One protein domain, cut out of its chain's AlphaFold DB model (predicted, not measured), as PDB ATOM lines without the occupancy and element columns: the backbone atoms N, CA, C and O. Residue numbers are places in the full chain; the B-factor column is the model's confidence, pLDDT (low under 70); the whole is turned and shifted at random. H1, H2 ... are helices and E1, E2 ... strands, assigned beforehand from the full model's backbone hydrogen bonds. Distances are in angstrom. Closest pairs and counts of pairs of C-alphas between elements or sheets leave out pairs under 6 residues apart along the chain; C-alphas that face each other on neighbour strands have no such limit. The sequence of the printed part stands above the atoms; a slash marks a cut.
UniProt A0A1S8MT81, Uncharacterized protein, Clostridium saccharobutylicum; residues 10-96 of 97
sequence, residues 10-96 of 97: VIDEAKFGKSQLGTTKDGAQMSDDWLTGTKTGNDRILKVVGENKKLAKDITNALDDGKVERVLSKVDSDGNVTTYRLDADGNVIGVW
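This is residues 10 to 96 of the 97 residues of an uncharacterized protein of Clostridium saccharobutylicum (UniProt A0A1S8MT81). A strongly twisted sheet of four strands has a cluster of three helices, H1, H2 and H3, at the end where E1 and E2 begin, and the tip of the hairpin of E2 and E3 is at the opposite end. From the far end of E1 a long stretch, residues 17 to 31, folds back toward the helices. The printed part has 87 residues, with the order E1, H1, H2, H3, E2, E3, E4; the sheet runs E1, E2, E3, E4 and is mixed, and the class is mixed, helices and strands. The whole is compact, with a radius of gyration of the C-alphas of 13.3 A, and elongated, spanning 39 by 25 by 24 A.

E1, residues 10 to 16, begins with C-alpha 10 at (199.248, 233.363, 137.290) and is 19.4 A long. H1 is residues 32 to 36, and H2 is residues 44 to 49. H3, residues 53 to 64, is 16.5 A long and begins with C-alpha 53 at (193.174, 220.029, 147.449). E2, residues 68 to 75, is the longest strand, 22.2 A. E3 is residues 81 to 86, 16.0 A, and E4 is residues 92 to 96, 10.1 A, ending with C-alpha 96 at (201.769, 240.773, 128.960).

In the sheet, edge strand E1 is parallel to E2 at 17 degrees, with N 11 and O 69 within hydrogen-bond range at 2.9 A. E1, the helices H1, H2 and H3, and E2 form a strand-helix-strand unit, two parallel neighbour strands with helices between them in the chain. E2, E3 and E4 form a meander, each strand the antiparallel neighbour of the one before. The hairpin of E2 and E3 has N 72 and O 84 at 2.8 A, and the hairpin of E3 and E4, with E4 at the other edge, has N 85 and O 94 at 2.8 A. H3 is on the sheet but only grazes it, with its residues 59 to 63; the closest C-alphas of H3 and E2 are those of Ala 62 and Val 68, 5.9 A apart. H2 and H3 touch and form a helical hairpin, opposite ways at a steep tilt of 44 degrees, with the C-alphas of Leu 46 and Ala 56 closest at 5.1 A. H1 and H2 touch only at the corner, where the closest C-alphas, those of Leu 35 and Arg 44, are 5.2 A apart. H1 and H3 are close but not clearly touching, with the closest C-alphas, those of Thr 36 and Thr 60, 7.8 A apart. H1 and H2 are not on the sheet. In H1, H2 and H3 every O i to N i+4 pair is within hydrogen-bond range.

The two C-alphas farthest apart are those of Lys 54 and Asp 78, at 39.6 A. The link from E1 to H1, 15 residues, is long, and in it residues 23 to 24 pair antiparallel with residues 27 to 28. The printed part has no cut; its mean pLDDT is 96.8, and no printed residue is under 70.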
ATOM      1  N   VAL A  10     199.119 233.322 138.744       96.19
ATOM      2  CA  VAL A  10     199.248 233.363 137.290       96.19
ATOM      3  C   VAL A  10     199.145 231.931 136.781       96.19
ATOM      4  O   VAL A  10     199.822 231.045 137.305       96.19
ATOM      5  N   ILE A  11     198.303 231.710 135.776       97.25
ATOM      6  CA  ILE A  11     198.245 230.456 135.024       97.25
ATOM      7  C   ILE A  11     198.794 230.752 133.631       97.25
ATOM      8  O   ILE A  11     198.224 231.568 132.907       97.25
ATOM      9  N   ASP A  12     199.900 230.103 133.274       97.38
ATOM     10  CA  ASP A  12     200.565 230.256 131.979       97.38
ATOM     11  C   ASP A  12     200.423 228.981 131.140       97.38
ATOM     12  O   ASP A  12     200.657 227.871 131.624       97.38
ATOM     13  N   GLU A  13     200.053 229.153 129.873       97.62
ATOM     14  CA  GLU A  13     200.102 228.113 128.845       97.62
ATOM     15  C   GLU A  13     201.108 228.533 127.775       97.62
ATOM     16  O   GLU A  13     200.972 229.583 127.145       97.62
ATOM     17  N   ALA A  14     202.086 227.673 127.499       97.38
ATOM     18  CA  ALA A  14     203.079 227.912 126.462       97.38
ATOM     19  C   ALA A  14     202.721 227.206 125.147       97.38
ATOM     20  O   ALA A  14     202.316 226.041 125.126       97.38
ATOM     21  N   LYS A  15     202.926 227.887 124.014       98.19
ATOM     22  CA  LYS A  15     202.785 227.320 122.664       98.19
ATOM     23  C   LYS A  15     204.011 227.634 121.814       98.19
ATOM     24  O   LYS A  15     204.399 228.791 121.689       98.19
ATOM     25  N   PHE A  16     204.556 226.601 121.172       97.81
ATOM     26  CA  PHE A  16     205.716 226.710 120.288       97.81
ATOM     27  C   PHE A  16     205.333 226.732 118.802       97.81
ATOM     28  O   PHE A  16     204.461 225.973 118.348       97.81
ATOM     29  N   GLY A  17     206.025 227.577 118.036       96.38
ATOM     30  CA  GLY A  17     205.904 227.699 116.590       96.38
ATOM     31  C   GLY A  17     204.481 228.050 116.160       96.38
ATOM     32  O   GLY A  17     203.876 229.007 116.635       96.38
ATOM     33  N   LYS A  18     203.913 227.245 115.257       95.12
ATOM     34  CA  LYS A  18     202.558 227.476 114.724       95.12
ATOM     35  C   LYS A  18     201.432 227.068 115.686       95.12
ATOM     36  O   LYS A  18     200.269 227.319 115.374       95.12
ATOM     37  N   SER A  19     201.744 226.450 116.828       97.12
ATOM     38  CA  SER A  19     200.745 225.929 117.770       97.12
ATOM     39  C   SER A  19     199.876 227.045 118.353       97.12
ATOM     40  O   SER A  19     200.381 228.098 118.741       97.12
ATOM     41  N   GLN A  20     198.568 226.807 118.463       96.69
ATOM     42  CA  GLN A  20     197.584 227.755 118.999       96.69
ATOM     43  C   GLN A  20     196.833 227.169 120.196       96.69
ATOM     44  O   GLN A  20     196.911 225.966 120.449       96.69
ATOM     45  N   LEU A  21     196.133 228.025 120.949       97.69
ATOM     46  CA  LEU A  21     195.108 227.552 121.877       97.69
ATOM     47  C   LEU A  21     194.030 226.832 121.062       97.69
ATOM     48  O   LEU A  21     193.568 227.343 120.043       97.69
ATOM     49  N   GLY A  22     193.696 225.614 121.475       97.12
ATOM     50  CA  GLY A  22     192.669 224.808 120.826       97.12
ATOM     51  C   GLY A  22     191.296 224.963 121.472       97.12
ATOM     52  O   GLY A  22     191.149 225.523 122.557       97.12
ATOM     53  N   THR A  23     190.292 224.371 120.834       97.38
ATOM     54  CA  THR A  23     188.976 224.136 121.436       97.38
ATOM     55  C   THR A  23     188.881 222.691 121.900       97.38
ATOM     56  O   THR A  23     189.303 221.765 121.207       97.38
ATOM     57  N   THR A  24     188.325 222.487 123.086       96.88
ATOM     58  CA  THR A  24     188.117 221.171 123.687       96.88
ATOM     59  C   THR A  24     186.637 220.953 123.995       96.88
ATOM     60  O   THR A  24     185.803 221.834 123.788       96.88
ATOM     61  N   LYS A  25     186.303 219.780 124.543       97.62
ATOM     62  CA  LYS A  25     184.955 219.522 125.063       97.62
ATOM     63  C   LYS A  25     184.565 220.487 126.184       97.62
ATOM     64  O   LYS A  25     183.393 220.818 126.272       97.62
ATOM     65  N   ASP A  26     185.530 220.969 126.967       97.81
ATOM     66  CA  ASP A  26     185.340 221.969 128.024       97.81
ATOM     67  C   ASP A  26     185.484 223.414 127.494       97.81
ATOM     68  O   ASP A  26     185.814 224.316 128.244       97.81
ATOM     69  N   GLY A  27     185.313 223.658 126.190       97.25
ATOM     70  CA  GLY A  27     185.511 224.991 125.607       97.25
ATOM     71  C   GLY A  27     186.966 225.292 125.233       97.25
ATOM     72  O   GLY A  27     187.789 224.376 125.084       97.25
ATOM     73  N   ALA A  28     187.259 226.571 124.985       98.06
ATOM     74  CA  ALA A  28     188.584 227.033 124.573       98.06
ATOM     75  C   ALA A  28     189.626 226.746 125.662       98.06
ATOM     76  O   ALA A  28     189.339 226.880 126.852       98.06
ATOM     77  N   GLN A  29     190.839 226.346 125.273       98.31
ATOM     78  CA  GLN A  29     191.940 226.253 126.231       98.31
ATOM     79  C   GLN A  29     192.110 227.588 126.964       98.31
ATOM     80  O   GLN A  29     191.989 228.639 126.344       98.31
ATOM     81  N   MET A  30     192.425 227.520 128.258       98.19
ATOM     82  CA  MET A  30     192.545 228.666 129.170       98.19
ATOM     83  C   MET A  30     191.238 229.393 129.519       98.19
ATOM     84  O   MET A  30     191.292 230.332 130.303       98.19
ATOM     85  N   SER A  31     190.078 228.949 129.025       98.12
ATOM     86  CA  SER A  31     188.790 229.412 129.562       98.12
ATOM     87  C   SER A  31     188.507 228.838 130.954       98.12
ATOM     88  O   SER A  31     189.091 227.820 131.345       98.12
ATOM     89  N   ASP A  32     187.576 229.443 131.686       97.88
ATOM     90  CA  ASP A  32     187.181 228.967 133.021       97.88
ATOM     91  C   ASP A  32     186.592 227.555 132.989       97.88
ATOM     92  O   ASP A  32     186.989 226.696 133.787       97.88
ATOM     93  N   ASP A  33     185.733 227.275 132.004       97.75
ATOM     94  CA  ASP A  33     185.192 225.936 131.752       97.75
ATOM     95  C   ASP A  33     186.313 224.911 131.550       97.75
ATOM     96  O   ASP A  33     186.263 223.794 132.073       97.75
ATOM     97  N   TRP A  34     187.359 225.294 130.818       98.31
ATOM     98  CA  TRP A  34     188.493 224.425 130.541       98.31
ATOM     99  C   TRP A  34     189.377 224.203 131.764       98.31
ATOM    100  O   TRP A  34     189.797 223.070 132.015       98.31
ATOM    101  N   LEU A  35     189.664 225.255 132.530       98.06
ATOM    102  CA  LEU A  35     190.491 225.172 133.733       98.06
ATOM    103  C   LEU A  35     189.839 224.288 134.803       98.06
ATOM    104  O   LEU A  35     190.525 223.477 135.426       98.06
ATOM    105  N   THR A  36     188.523 224.394 134.963       97.06
ATOM    106  CA  THR A  36     187.752 223.656 135.978       97.06
ATOM    107  C   THR A  36     187.159 222.342 135.456       97.06
ATOM    108  O   THR A  36     186.752 221.486 136.238       97.06
ATOM    109  N   GLY A  37     187.160 222.126 134.137       97.31
ATOM    110  CA  GLY A  37     186.670 220.902 133.510       97.31
ATOM    111  C   GLY A  37     185.154 220.728 133.614       97.31
ATOM    112  O   GLY A  37     184.699 219.603 133.819       97.31
ATOM    113  N   THR A  38     184.368 221.802 133.492       95.12
ATOM    114  CA  THR A  38     182.920 221.812 133.799       95.12
ATOM    115  C   THR A  38     182.103 220.756 133.054       95.12
ATOM    116  O   THR A  38     181.113 220.256 133.590       95.12
ATOM    117  N   LYS A  39     182.504 220.373 131.834       96.44
ATOM    118  CA  LYS A  39     181.765 219.409 130.998       96.44
ATOM    119  C   LYS A  39     182.273 217.981 131.137       96.44
ATOM    120  O   LYS A  39     181.486 217.042 131.053       96.44
ATOM    121  N   THR A  40     183.579 217.791 131.294       97.12
ATOM    122  CA  THR A  40     184.199 216.456 131.294       97.12
ATOM    123  C   THR A  40     184.676 215.977 132.664       97.12
ATOM    124  O   THR A  40     185.096 214.826 132.778       97.12
ATOM    125  N   GLY A  41     184.654 216.834 133.686       96.12
ATOM    126  CA  GLY A  41     185.260 216.580 134.998       96.12
ATOM    127  C   GLY A  41     186.793 216.623 134.987       96.12
ATOM    128  O   GLY A  41     187.432 216.254 135.972       96.12
ATOM    129  N   ASN A  42     187.415 217.047 133.880       95.69
ATOM    130  CA  ASN A  42     188.865 217.184 133.771       95.69
ATOM    131  C   ASN A  42     189.359 218.483 134.421       95.69
ATOM    132  O   ASN A  42     189.872 219.350 133.721       95.69
ATOM    133  N   ASP A  43     189.247 218.588 135.745       96.31
ATOM    134  CA  ASP A  43     189.750 219.731 136.517       96.31
ATOM    135  C   ASP A  43     191.278 219.837 136.386       96.31
ATOM    136  O   ASP A  43     192.035 218.978 136.854       96.31
ATOM    137  N   ARG A  44     191.741 220.868 135.676       97.00
ATOM    138  CA  ARG A  44     193.161 221.081 135.376       97.00
ATOM    139  C   ARG A  44     193.879 221.768 136.524       97.00
ATOM    140  O   ARG A  44     195.044 221.448 136.753       97.00
ATOM    141  N   ILE A  45     193.188 222.630 137.268       97.00
ATOM    142  CA  ILE A  45     193.726 223.253 138.480       97.00
ATOM    143  C   ILE A  45     194.070 222.159 139.494       97.00
ATOM    144  O   ILE A  45     195.208 222.090 139.958       97.00
ATOM    145  N   LEU A  46     193.137 221.242 139.765       96.31
ATOM    146  CA  LEU A  46     193.374 220.116 140.670       96.31
ATOM    147  C   LEU A  46     194.495 219.202 140.164       96.31
ATOM    148  O   LEU A  46     195.360 218.801 140.941       96.31
ATOM    149  N   LYS A  47     194.521 218.894 138.859       94.94
ATOM    150  CA  LYS A  47     195.582 218.062 138.268       94.94
ATOM    151  C   LYS A  47     196.971 218.670 138.446       94.94
ATOM    152  O   LYS A  47     197.906 217.922 138.716       94.94
ATOM    153  N   VAL A  48     197.114 219.991 138.300       92.25
ATOM    154  CA  VAL A  48     198.428 220.648 138.375       92.25
ATOM    155  C   VAL A  48     198.961 220.719 139.807       92.25
ATOM    156  O   VAL A  48     200.165 220.598 140.012       92.25
ATOM    157  N   VAL A  49     198.082 220.873 140.803       93.50
ATOM    158  CA  VAL A  49     198.493 220.932 142.220       93.50
ATOM    159  C   VAL A  49     198.550 219.558 142.900       93.50
ATOM    160  O   VAL A  49     199.016 219.452 144.038       93.50
ATOM    161  N   GLY A  50     198.068 218.507 142.231       91.44
ATOM    162  CA  GLY A  50     198.088 217.130 142.719       91.44
ATOM    163  C   GLY A  50     197.235 216.925 143.974       91.44
ATOM    164  O   GLY A  50     196.053 217.264 144.016       91.44
ATOM    165  N   GLU A  51     197.828 216.353 145.025       89.25
ATOM    166  CA  GLU A  51     197.116 216.036 146.273       89.25
ATOM    167  C   GLU A  51     196.776 217.276 147.124       89.25
ATOM    168  O   GLU A  51     196.022 217.174 148.097       89.25
ATOM    169  N   ASN A  52     197.270 218.466 146.758       95.56
ATOM    170  CA  ASN A  52     197.004 219.697 147.497       95.56
ATOM    171  C   ASN A  52     195.625 220.290 147.166       95.56
ATOM    172  O   ASN A  52     195.489 221.354 146.557       95.56
ATOM    173  N   LYS A  53     194.574 219.612 147.634       94.50
ATOM    174  CA  LYS A  53     193.174 220.029 147.449       94.50
ATOM    175  C   LYS A  53     192.874 221.418 148.015       94.50
ATOM    176  O   LYS A  53     191.995 222.104 147.503       94.50
ATOM    177  N   LYS A  54     193.589 221.838 149.067       97.06
ATOM    178  CA  LYS A  54     193.435 223.185 149.629       97.06
ATOM    179  C   LYS A  54     193.935 224.237 148.641       97.06
ATOM    180  O   LYS A  54     193.213 225.189 148.383       97.06
ATOM    181  N   LEU A  55     195.117 224.038 148.057       97.19
ATOM    182  CA  LEU A  55     195.648 224.946 147.043       97.19
ATOM    183  C   LEU A  55     194.775 224.962 145.783       97.19
ATOM    184  O   LEU A  55     194.534 226.042 145.259       97.19
ATOM    185  N   ALA A  56     194.248 223.810 145.343       96.88
ATOM    186  CA  ALA A  56     193.291 223.767 144.231       96.88
ATOM    187  C   ALA A  56     192.099 224.688 144.510       96.88
ATOM    188  O   ALA A  56     191.791 225.564 143.713       96.88
ATOM    189  N   LYS A  57     191.492 224.540 145.695       97.19
ATOM    190  CA  LYS A  57     190.365 225.368 146.127       97.19
ATOM    191  C   LYS A  57     190.731 226.851 146.230       97.19
ATOM    192  O   LYS A  57     189.940 227.690 145.820       97.19
ATOM    193  N   ASP A  58     191.906 227.176 146.766       97.94
ATOM    194  CA  ASP A  58     192.368 228.562 146.890       97.94
ATOM    195  C   ASP A  58     192.559 229.213 145.502       97.94
ATOM    196  O   ASP A  58     192.169 230.365 145.309       97.94
ATOM    197  N   ILE A  59     193.081 228.467 144.516       97.75
ATOM    198  CA  ILE A  59     193.218 228.930 143.124       97.75
ATOM    199  C   ILE A  59     191.848 229.077 142.455       97.75
ATOM    200  O   ILE A  59     191.608 230.101 141.824       97.75
ATOM    201  N   THR A  60     190.940 228.106 142.602       96.94
ATOM    202  CA  THR A  60     189.578 228.193 142.042       96.94
ATOM    203  C   THR A  60     188.821 229.396 142.607       96.94
ATOM    204  O   THR A  60     188.276 230.177 141.841       96.94
ATOM    205  N   ASN A  61     188.875 229.632 143.922       97.44
ATOM    206  CA  ASN A  61     188.259 230.821 144.520       97.44
ATOM    207  C   ASN A  61     188.883 232.119 143.980       97.44
ATOM    208  O   ASN A  61     188.184 233.097 143.744       97.44
ATOM    209  N   ALA A  62     190.207 232.150 143.791       97.06
ATOM    210  CA  ALA A  62     190.869 233.308 143.203       97.06
ATOM    211  C   ALA A  62     190.470 233.516 141.734       97.06
ATOM    212  O   ALA A  62     190.415 234.661 141.292       97.06
ATOM    213  N   LEU A  63     190.212 232.441 140.982       96.50
ATOM    214  CA  LEU A  63     189.721 232.505 139.606       96.50
ATOM    215  C   LEU A  63     188.340 233.170 139.570       96.50
ATOM    216  O   LEU A  63     188.174 234.161 138.860       96.50
ATOM    217  N   ASP A  64     187.417 232.690 140.407       95.62
ATOM    218  CA  ASP A  64     186.051 233.216 140.540       95.62
ATOM    219  C   ASP A  64     186.041 234.688 140.998       95.62
ATOM    220  O   ASP A  64     185.249 235.498 140.519       95.62
ATOM    221  N   ASP A  65     186.972 235.062 141.880       95.50
ATOM    222  CA  ASP A  65     187.157 236.433 142.372       95.50
ATOM    223  C   ASP A  65     187.846 237.376 141.355       95.50
ATOM    224  O   ASP A  65     188.074 238.549 141.663       95.50
ATOM    225  N   GLY A  66     188.258 236.886 140.179       94.44
ATOM    226  CA  GLY A  66     189.008 237.675 139.191       94.44
ATOM    227  C   GLY A  66     190.448 238.013 139.611       94.44
ATOM    228  O   GLY A  66     191.047 238.959 139.103       94.44
ATOM    229  N   LYS A  67     191.021 237.243 140.540       96.44
ATOM    230  CA  LYS A  67     192.376 237.409 141.108       96.44
ATOM    231  C   LYS A  67     193.408 236.473 140.473       96.44
ATOM    232  O   LYS A  67     194.468 236.225 141.059       96.44
ATOM    233  N   VAL A  68     193.109 235.946 139.292       96.12
ATOM    234  CA  VAL A  68     194.011 235.113 138.493       96.12
ATOM    235  C   VAL A  68     194.310 235.821 137.183       96.12
ATOM    236  O   VAL A  68     193.395 236.217 136.461       96.12
ATOM    237  N   GLU A  69     195.591 235.947 136.850       96.06
ATOM    238  CA  GLU A  69     195.998 236.318 135.498       96.06
ATOM    239  C   GLU A  69     196.211 235.071 134.646       96.06
ATOM    240  O   GLU A  69     196.851 234.107 135.066       96.06
ATOM    241  N   ARG A  70     195.675 235.108 133.427       97.31
ATOM    242  CA  ARG A  70     195.828 234.051 132.430       97.31
ATOM    243  C   ARG A  70     196.798 234.539 131.364       97.31
ATOM    244  O   ARG A  70     196.581 235.607 130.785       97.31
ATOM    245  N   VAL A  71     197.857 233.773 131.131       98.25
ATOM    246  CA  VAL A  71     198.951 234.138 130.229       98.25
ATOM    247  C   VAL A  71     199.128 233.073 129.153       98.25
ATOM    248  O   VAL A  71     199.029 231.874 129.407       98.25
ATOM    249  N   LEU A  72     199.355 233.530 127.925       98.56
ATOM    250  CA  LEU A  72     199.788 232.707 126.803       98.56
ATOM    251  C   LEU A  72     201.210 233.101 126.414       98.56
ATOM    252  O   LEU A  72     201.416 234.169 125.835       98.56
ATOM    253  N   SER A  73     202.167 232.216 126.666       98.44
ATOM    254  CA  SER A  73     203.547 232.353 126.200       98.44
ATOM    255  C   SER A  73     203.692 231.785 124.786       98.44
ATOM    256  O   SER A  73     203.615 230.572 124.572       98.44
ATOM    257  N   LYS A  74     203.900 232.642 123.780       98.12
ATOM    258  CA  LYS A  74     204.227 232.227 122.407       98.12
ATOM    259  C   LYS A  74     205.729 232.213 122.206       98.12
ATOM    260  O   LYS A  74     206.355 233.263 122.275       98.12
ATOM    261  N   VAL A  75     206.268 231.039 121.902       98.12
ATOM    262  CA  VAL A  75     207.676 230.860 121.545       98.12
ATOM    263  C   VAL A  75     207.763 230.618 120.043       98.12
ATOM    264  O   VAL A  75     207.163 229.664 119.542       98.12
ATOM    265  N   ASP A  76     208.461 231.482 119.313       97.44
ATOM    266  CA  ASP A  76     208.676 231.297 117.876       97.44
ATOM    267  C   ASP A  76     209.800 230.281 117.577       97.44
ATOM    268  O   ASP A  76     210.397 229.699 118.483       97.44
ATOM    269  N   SER A  77     210.061 230.017 116.293       97.38
ATOM    270  CA  SER A  77     211.091 229.057 115.865       97.38
ATOM    271  C   SER A  77     212.518 229.480 116.203       97.38
ATOM    272  O   SER A  77     213.394 228.618 116.243       97.38
ATOM    273  N   ASP A  78     212.737 230.770 116.444       97.44
ATOM    274  CA  ASP A  78     214.039 231.343 116.782       97.44
ATOM    275  C   ASP A  78     214.243 231.401 118.307       97.44
ATOM    276  O   ASP A  78     215.318 231.756 118.788       97.44
ATOM    277  N   GLY A  79     213.224 231.006 119.080       96.44
ATOM    278  CA  GLY A  79     213.232 231.002 120.537       96.44
ATOM    279  C   GLY A  79     212.800 232.328 121.163       96.44
ATOM    280  O   GLY A  79     212.886 232.461 122.386       96.44
ATOM    281  N   ASN A  80     212.314 233.298 120.379       97.88
ATOM    282  CA  ASN A  80     211.789 234.541 120.936       97.88
ATOM    283  C   ASN A  80     210.444 234.281 121.612       97.88
ATOM    284  O   ASN A  80     209.592 233.559 121.088       97.88
ATOM    285  N   VAL A  81     210.244 234.914 122.768       97.69
ATOM    286  CA  VAL A  81     209.029 234.763 123.571       97.69
ATOM    287  C   VAL A  81     208.214 236.046 123.520       97.69
ATOM    288  O   VAL A  81     208.716 237.121 123.842       97.69
ATOM    289  N   THR A  82     206.942 235.934 123.146       97.69
ATOM    290  CA  THR A  82     205.941 236.988 123.352       97.69
ATOM    291  C   THR A  82     204.825 236.453 124.230       97.69
ATOM    292  O   THR A  82     204.206 235.437 123.912       97.69
ATOM    293  N   THR A  83     204.557 237.140 125.328       98.19
ATOM    294  CA  THR A  83     203.521 236.776 126.291       98.19
ATOM    295  C   THR A  83     202.276 237.633 126.107       98.19
ATOM    296  O   THR A  83     202.361 238.827 125.822       98.19
ATOM    297  N   TYR A  84     201.105 237.019 126.255       98.31
ATOM    298  CA  TYR A  84     199.810 237.663 126.050       98.31
ATOM    299  C   TYR A  84     198.881 237.419 127.231       98.31
ATOM    300  O   TYR A  84     198.864 236.324 127.785       98.31
ATOM    301  N   ARG A  85     198.064 238.414 127.574       97.94
ATOM    302  CA  ARG A  85     196.987 238.294 128.557       97.94
ATOM    303  C   ARG A  85     195.744 237.696 127.901       97.94
ATOM    304  O   ARG A  85     195.390 238.092 126.786       97.94
ATOM    305  N   LEU A  86     195.075 236.792 128.614       98.25
ATOM    306  CA  LEU A  86     193.818 236.174 128.194       98.25
ATOM    307  C   LEU A  86     192.642 236.604 129.086       98.25
ATOM    308  O   LEU A  86     192.820 236.821 130.288       98.25
ATOM    309  N   ASP A  87     191.443 236.700 128.509       97.12
ATOM    310  CA  ASP A  87     190.185 236.835 129.257       97.12
ATOM    311  C   ASP A  87     189.667 235.478 129.791       97.12
ATOM    312  O   ASP A  87     190.341 234.452 129.687       97.12
ATOM    313  N   ALA A  88     188.487 235.479 130.423       97.25
ATOM    314  CA  ALA A  88     187.856 234.283 130.999       97.25
ATOM    315  C   ALA A  88     187.355 233.271 129.951       97.25
ATOM    316  O   ALA A  88     187.178 232.093 130.264       97.25
ATOM    317  N   ASP A  89     187.188 233.710 128.704       97.06
ATOM    318  CA  ASP A  89     186.783 232.876 127.573       97.06
ATOM    319  C   ASP A  89     187.999 232.293 126.825       97.06
ATOM    320  O   ASP A  89     187.844 231.491 125.902       97.06
ATOM    321  N   GLY A  90     189.222 232.655 127.235       97.25
ATOM    322  CA  GLY A  90     190.471 232.217 126.614       97.25
ATOM    323  C   GLY A  90     190.889 233.049 125.395       97.25
ATOM    324  O   GLY A  90     191.746 232.606 124.625       97.25
ATOM    325  N   ASN A  91     190.321 234.243 125.200       97.94
ATOM    326  CA  ASN A  91     190.703 235.143 124.111       97.94
ATOM    327  C   ASN A  91     191.879 236.033 124.509       97.94
ATOM    328  O   ASN A  91     191.964 236.515 125.636       97.94
ATOM    329  N   VAL A  92     192.762 236.318 123.551       97.88
ATOM    330  CA  VAL A  92     193.857 237.278 123.733       97.88
ATOM    331  C   VAL A  92     193.305 238.702 123.801       97.88
ATOM    332  O   VAL A  92     192.651 239.152 122.862       97.88
ATOM    333  N   ILE A  93     193.638 239.426 124.872       97.62
ATOM    334  CA  ILE A  93     193.205 240.820 125.097       97.62
ATOM    335  C   ILE A  93     194.355 241.838 125.111       97.62
ATOM    336  O   ILE A  93     194.116 243.040 125.191       97.62
ATOM    337  N   GLY A  94     195.608 241.386 125.019       97.25
ATOM    338  CA  GLY A  94     196.777 242.266 124.942       97.25
ATOM    339  C   GLY A  94     198.094 241.542 125.212       97.25
ATOM    340  O   GLY A  94     198.096 240.366 125.566       97.25
ATOM    341  N   VAL A  95     199.214 242.246 125.039       96.62
ATOM    342  CA  VAL A  95     200.551 241.771 125.446       96.62
ATOM    343  C   VAL A  95     200.661 241.793 126.979       96.62
ATOM    344  O   VAL A  95     199.993 242.590 127.638       96.62
ATOM    345  N   TRP A  96     201.467 240.891 127.535       92.75
ATOM    346  CA  TRP A  96     201.769 240.773 128.960       92.75
ATOM    347  C   TRP A  96     203.283 240.619 129.170       92.75
ATOM    348  O   TRP A  96     203.915 239.986 128.326       92.75
TER     349      TRP A  96